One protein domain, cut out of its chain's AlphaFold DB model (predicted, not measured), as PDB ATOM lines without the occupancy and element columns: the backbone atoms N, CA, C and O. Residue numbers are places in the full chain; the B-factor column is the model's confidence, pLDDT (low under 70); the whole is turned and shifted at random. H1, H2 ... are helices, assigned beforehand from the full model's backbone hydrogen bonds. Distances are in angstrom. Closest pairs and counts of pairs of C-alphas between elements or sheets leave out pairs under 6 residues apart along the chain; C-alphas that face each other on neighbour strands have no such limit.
ATOM      1  N   ILE A  33     -43.251 -47.876  18.344       87.12
ATOM      2  CA  ILE A  33     -41.977 -47.649  17.665       87.12
ATOM      3  C   ILE A  33     -41.834 -48.683  16.542       87.12
ATOM      4  O   ILE A  33     -41.896 -49.887  16.781       87.12
ATOM      5  N   GLY A  34     -41.663 -48.187  15.318       84.19
ATOM      6  CA  GLY A  34     -41.507 -48.997  14.114       84.19
ATOM      7  C   GLY A  34     -42.802 -49.442  13.431       84.19
ATOM      8  O   GLY A  34     -42.721 -50.133  12.424       84.19
ATOM      9  N   GLU A  35     -43.977 -49.025  13.913       83.44
ATOM     10  CA  GLU A  35     -45.271 -49.389  13.311       83.44
ATOM     11  C   GLU A  35     -45.436 -48.876  11.870       83.44
ATOM     12  O   GLU A  35     -46.081 -49.529  11.057       83.44
ATOM     13  N   PHE A  36     -44.786 -47.761  11.522       79.50
ATOM     14  CA  PHE A  36     -44.783 -47.201  10.163       79.50
ATOM     15  C   PHE A  36     -43.542 -47.568   9.336       79.50
ATOM     16  O   PHE A  36     -43.332 -47.016   8.253       79.50
ATOM     17  N   ASN A  37     -42.677 -48.453   9.840       81.69
ATOM     18  CA  ASN A  37     -41.476 -48.832   9.106       81.69
ATOM     19  C   ASN A  37     -41.832 -49.672   7.882       81.69
ATOM     20  O   ASN A  37     -42.674 -50.568   7.935       81.69
ATOM     21  N   LEU A  38     -41.101 -49.442   6.791       77.12
ATOM     22  CA  LEU A  38     -41.115 -50.383   5.681       77.12
ATOM     23  C   LEU A  38     -40.550 -51.732   6.146       77.12
ATOM     24  O   LEU A  38     -39.551 -51.760   6.872       77.12
ATOM     25  N   PRO A  39     -41.110 -52.854   5.666       77.44
ATOM     26  CA  PRO A  39     -40.452 -54.149   5.753       77.44
ATOM     27  C   PRO A  39     -39.005 -54.049   5.250       77.44
ATOM     28  O   PRO A  39     -38.755 -53.419   4.222       77.44
ATOM     29  N   ALA A  40     -38.051 -54.681   5.940       77.81
ATOM     30  CA  ALA A  40     -36.616 -54.536   5.658       77.81
ATOM     31  C   ALA A  40     -36.213 -54.711   4.171       77.81
ATOM     32  O   ALA A  40     -35.413 -53.908   3.684       77.81
ATOM     33  N   PRO A  41     -36.786 -55.663   3.402       74.50
ATOM     34  CA  PRO A  41     -36.486 -55.785   1.974       74.50
ATOM     35  C   PRO A  41     -36.932 -54.558   1.166       74.50
ATOM     36  O   PRO A  41     -36.221 -54.102   0.275       74.50
ATOM     37  N   LEU A  42     -38.093 -53.990   1.503       77.75
ATOM     38  CA  LEU A  42     -38.631 -52.802   0.841       77.75
ATOM     39  C   LEU A  42     -37.852 -51.540   1.217       77.75
ATOM     40  O   LEU A  42     -37.655 -50.680   0.363       77.75
ATOM     41  N   ALA A  43     -37.367 -51.444   2.459       79.19
ATOM     42  CA  ALA A  43     -36.514 -50.343   2.905       79.19
ATOM     43  C   ALA A  43     -35.166 -50.307   2.157       79.19
ATOM     44  O   ALA A  43     -34.701 -49.242   1.761       79.19
ATOM     45  N   ALA A  44     -34.555 -51.471   1.912       79.88
ATOM     46  CA  ALA A  44     -33.303 -51.558   1.157       79.88
ATOM     47  C   ALA A  44     -33.490 -51.170  -0.320       79.88
ATOM     48  O   ALA A  44     -32.678 -50.440  -0.890       79.88
ATOM     49  N   VAL A  45     -34.586 -51.627  -0.937       79.62
ATOM     50  CA  VAL A  45     -34.929 -51.282  -2.324       79.62
ATOM     51  C   VAL A  45     -35.232 -49.789  -2.461       79.62
ATOM     52  O   VAL A  45     -34.794 -49.167  -3.428       79.62
ATOM     53  N   SER A  46     -35.941 -49.185  -1.503       75.19
ATOM     54  CA  SER A  46     -36.244 -47.753  -1.549       75.19
ATOM     55  C   SER A  46     -34.999 -46.881  -1.356       75.19
ATOM     56  O   SER A  46     -34.829 -45.933  -2.124       75.19
ATOM     57  N   ASP A  47     -34.096 -47.219  -0.427       78.69
ATOM     58  CA  ASP A  47     -32.810 -46.518  -0.244       78.69
ATOM     59  C   ASP A  47     -31.957 -46.587  -1.519       78.69
ATOM     60  O   ASP A  47     -31.453 -45.568  -1.999       78.69
ATOM     61  N   LEU A  48     -31.874 -47.767  -2.145       79.88
ATOM     62  CA  LEU A  48     -31.177 -47.930  -3.419       79.88
ATOM     63  C   LEU A  48     -31.786 -47.041  -4.514       79.88
ATOM     64  O   LEU A  48     -31.059 -46.295  -5.167       79.88
ATOM     65  N   LEU A  49     -33.112 -47.064  -4.680       80.94
ATOM     66  CA  LEU A  49     -33.813 -46.274  -5.701       80.94
ATOM     67  C   LEU A  49     -33.705 -44.758  -5.475       80.94
ATOM     68  O   LEU A  49     -33.693 -43.987  -6.440       80.94
ATOM     69  N   LEU A  50     -33.627 -44.313  -4.218       79.62
ATOM     70  CA  LEU A  50     -33.389 -42.911  -3.869       79.62
ATOM     71  C   LEU A  50     -31.962 -42.489  -4.233       79.62
ATOM     72  O   LEU A  50     -31.780 -41.445  -4.865       79.62
ATOM     73  N   ARG A  51     -30.959 -43.323  -3.928       83.62
ATOM     74  CA  ARG A  51     -29.551 -43.074  -4.292       83.62
ATOM     75  C   ARG A  51     -29.340 -43.018  -5.797       83.62
ATOM     76  O   ARG A  51     -28.597 -42.169  -6.283       83.62
ATOM     77  N   THR A  52     -30.029 -43.872  -6.549       86.31
ATOM     78  CA  THR A  52     -29.940 -43.899  -8.014       86.31
ATOM     79  C   THR A  52     -30.825 -42.849  -8.695       86.31
ATOM     80  O   THR A  52     -30.922 -42.835  -9.923       86.31
ATOM     81  N   LYS A  53     -31.495 -41.964  -7.933       79.75
ATOM     82  CA  LYS A  53     -32.470 -40.968  -8.427       79.75
ATOM     83  C   LYS A  53     -33.609 -41.577  -9.259       79.75
ATOM     84  O   LYS A  53     -34.291 -40.878 -10.007       79.75
ATOM     85  N   THR A  54     -33.857 -42.876  -9.109       80.62
ATOM     86  CA  THR A  54     -34.909 -43.623  -9.815       80.62
ATOM     87  C   THR A  54     -36.191 -43.725  -8.981       80.62
ATOM     88  O   THR A  54     -37.121 -44.447  -9.328       80.62
ATOM     89  N   ALA A  55     -36.284 -42.940  -7.904       70.56
ATOM     90  CA  ALA A  55     -37.405 -42.882  -6.968       70.56
ATOM     91  C   ALA A  55     -38.786 -42.669  -7.617       70.56
ATOM     92  O   ALA A  55     -39.801 -43.018  -7.025       70.56
ATOM     93  N   ARG A  56     -38.857 -42.155  -8.853       67.81
ATOM     94  CA  ARG A  56     -40.119 -42.056  -9.610       67.81
ATOM     95  C   ARG A  56     -40.778 -43.424  -9.831       67.81
ATOM     96  O   ARG A  56     -41.998 -43.482  -9.934       67.81
ATOM     97  N   VAL A  57     -39.997 -44.506  -9.837       69.38
ATOM     98  CA  VAL A  57     -40.486 -45.889  -9.935       69.38
ATOM     99  C   VAL A  57     -41.230 -46.322  -8.663       69.38
ATOM    100  O   VAL A  57     -42.196 -47.072  -8.756       69.38
ATOM    101  N   LEU A  58     -40.882 -45.780  -7.486       66.38
ATOM    102  CA  LEU A  58     -41.562 -46.102  -6.219       66.38
ATOM    103  C   LEU A  58     -43.045 -45.702  -6.218       66.38
ATOM    104  O   LEU A  58     -43.843 -46.351  -5.546       66.38
ATOM    105  N   LYS A  59     -43.438 -44.685  -7.002       61.88
ATOM    106  CA  LYS A  59     -44.853 -44.307  -7.170       61.88
ATOM    107  C   LYS A  59     -45.702 -45.400  -7.825       61.88
ATOM    108  O   LYS A  59     -46.901 -45.417  -7.605       61.88
ATOM    109  N   TYR A  60     -45.107 -46.298  -8.613       61.53
ATOM    110  CA  TYR A  60     -45.842 -47.376  -9.287       61.53
ATOM    111  C   TYR A  60     -46.077 -48.592  -8.387       61.53
ATOM    112  O   TYR A  60     -46.871 -49.461  -8.729       61.53
ATOM    113  N   ALA A  61     -45.396 -48.667  -7.242       64.38
ATOM    114  CA  ALA A  61     -45.459 -49.821  -6.357       64.38
ATOM    115  C   ALA A  61     -46.605 -49.752  -5.324       64.38
ATOM    116  O   ALA A  61     -46.657 -50.611  -4.452       64.38
ATOM    117  N   ASN A  62     -47.482 -48.736  -5.350       63.19
ATOM    118  CA  ASN A  62     -48.498 -48.429  -4.315       63.19
ATOM    119  C   ASN A  62     -47.955 -48.265  -2.873       63.19
ATOM    120  O   ASN A  62     -48.713 -47.952  -1.960       63.19
ATOM    121  N   ILE A  63     -46.643 -48.417  -2.661       66.94
ATOM    122  CA  ILE A  63     -45.966 -48.298  -1.360       66.94
ATOM    123  C   ILE A  63     -46.133 -46.886  -0.789       66.94
ATOM    124  O   ILE A  63     -46.352 -46.708   0.404       66.94
ATOM    125  N   VAL A  64     -46.042 -45.865  -1.644       63.47
ATOM    126  CA  VAL A  64     -46.204 -44.467  -1.219       63.47
ATOM    127  C   VAL A  64     -47.638 -44.206  -0.752       63.47
ATOM    128  O   VAL A  64     -47.837 -43.524   0.249       63.47
ATOM    129  N   ASP A  65     -48.628 -44.789  -1.427       64.31
ATOM    130  CA  ASP A  65     -50.040 -44.578  -1.109       64.31
ATOM    131  C   ASP A  65     -50.457 -45.305   0.176       64.31
ATOM    132  O   ASP A  65     -51.209 -44.744   0.974       64.31
ATOM    133  N   SER A  66     -49.928 -46.510   0.438       65.88
ATOM    134  CA  SER A  66     -50.168 -47.206   1.710       65.88
ATOM    135  C   SER A  66     -49.555 -46.447   2.887       65.88
ATOM    136  O   SER A  66     -50.235 -46.203   3.875       65.88
ATOM    137  N   MET A  67     -48.321 -45.952   2.743       66.75
ATOM    138  CA  MET A  67     -47.667 -45.141   3.777       66.75
ATOM    139  C   MET A  67     -48.405 -43.830   4.066       66.75
ATOM    140  O   MET A  67     -48.466 -43.393   5.215       66.75
ATOM    141  N   ILE A  68     -48.954 -43.188   3.031       66.31
ATOM    142  CA  ILE A  68     -49.765 -41.978   3.183       66.31
ATOM    143  C   ILE A  68     -51.058 -42.308   3.931       66.31
ATOM    144  O   ILE A  68     -51.376 -41.621   4.896       66.31
ATOM    145  N   ASN A  69     -51.781 -43.358   3.541       68.31
ATOM    146  CA  ASN A  69     -53.028 -43.738   4.210       68.31
ATOM    147  C   ASN A  69     -52.810 -44.146   5.673       68.31
ATOM    148  O   ASN A  69     -53.571 -43.716   6.542       68.31
ATOM    149  N   ASP A  70     -51.753 -44.907   5.955       68.94
ATOM    150  CA  ASP A  70     -51.440 -45.374   7.306       68.94
ATOM    151  C   ASP A  70     -51.057 -44.209   8.234       68.94
ATOM    152  O   ASP A  70     -51.534 -44.140   9.369       68.94
ATOM    153  N   ASN A  71     -50.276 -43.238   7.739       66.06
ATOM    154  CA  ASN A  71     -49.918 -42.042   8.510       66.06
ATOM    155  C   ASN A  71     -51.087 -41.056   8.659       66.06
ATOM    156  O   ASN A  71     -51.321 -40.525   9.745       66.06
ATOM    157  N   LEU A  72     -51.829 -40.784   7.581       71.00
ATOM    158  CA  LEU A  72     -52.917 -39.801   7.600       71.00
ATOM    159  C   LEU A  72     -54.132 -40.283   8.392       71.00
ATOM    160  O   LEU A  72     -54.803 -39.473   9.029       71.00
ATOM    161  N   GLY A  73     -54.378 -41.594   8.418       73.25
ATOM    162  CA  GLY A  73     -55.453 -42.187   9.208       73.25
ATOM    163  C   GLY A  73     -55.295 -41.994  10.721       73.25
ATOM    164  O   GLY A  73     -56.264 -42.171  11.458       73.25
ATOM    165  N   TRP A  74     -54.101 -41.629  11.202       76.31
ATOM    166  CA  TRP A  74     -53.832 -41.402  12.623       76.31
ATOM    167  C   TRP A  74     -54.047 -39.947  13.074       76.31
ATOM    168  O   TRP A  74     -54.481 -39.715  14.205       76.31
TER     169      TRP A  74
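What this domain is: This is residues 33 to 74 of the 136 residues of the protein "6-aminohexanoate-cyclic-dimer hydrolase" of Mycobacteroides abscessus subsp. abscessus (UniProt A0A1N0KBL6). The longest helix, H1, folds back through a tight turn into the short H2 as a helical hairpin, and H3 then swings off from the end of H2, away from H1. The whole is an open U, with residues 33 to 39 and H1 in one arm and H2 and H3, with a sharp corner between them, in the other. The printed part has 42 residues with three named helices, in the order H1, H2, H3, and no named strand; the class is all helix. It is only just compact, close to loose, with a radius of gyration of the C-alphas of 10.9 A, and elongated, spanning 32 by 20 by 12 A.

Where its parts are: H1, residues 40 to 51, runs 16.7 A from C-alpha 40 at (-36.616, -54.536, 5.658) to C-alpha 51 at (-29.551, -43.074, -4.292). H3, residues 63 to 72, measures 14.2 A and ends at C-alpha 72 at (-52.917, -39.801, 7.600). Between them lies H2, residues 55 to 61, 10.6 A long.

How they stand to each other: H1 touches H2 with residues 46 to 49 alone; the closest C-alphas, those of Leu 49 and Ala 55, are 5.1 A apart. The two run opposite ways at a steep tilt of 37 degrees, only just past shallow. H2 and H3 are close but not clearly touching, about perpendicular at 81 degrees, with the closest C-alphas, those of Leu 58 and Val 64, 7.0 A apart. H1 and H3 are apart. In H1 and H3 every O i to N i+4 pair is within hydrogen-bond range; in H2 0 of 3 are, while 4 of 4 O i to N i+3 pairs are.

The domain as a whole: The C-alphas of Thr 52 and Trp 74, the two farthest apart, are 31.7 A apart. The printed part has no cut, and the links H1 to H2 and H2 to H3 are both tight. The mean pLDDT of the printed part is 74.0, and residues 56 to 71 are under 70.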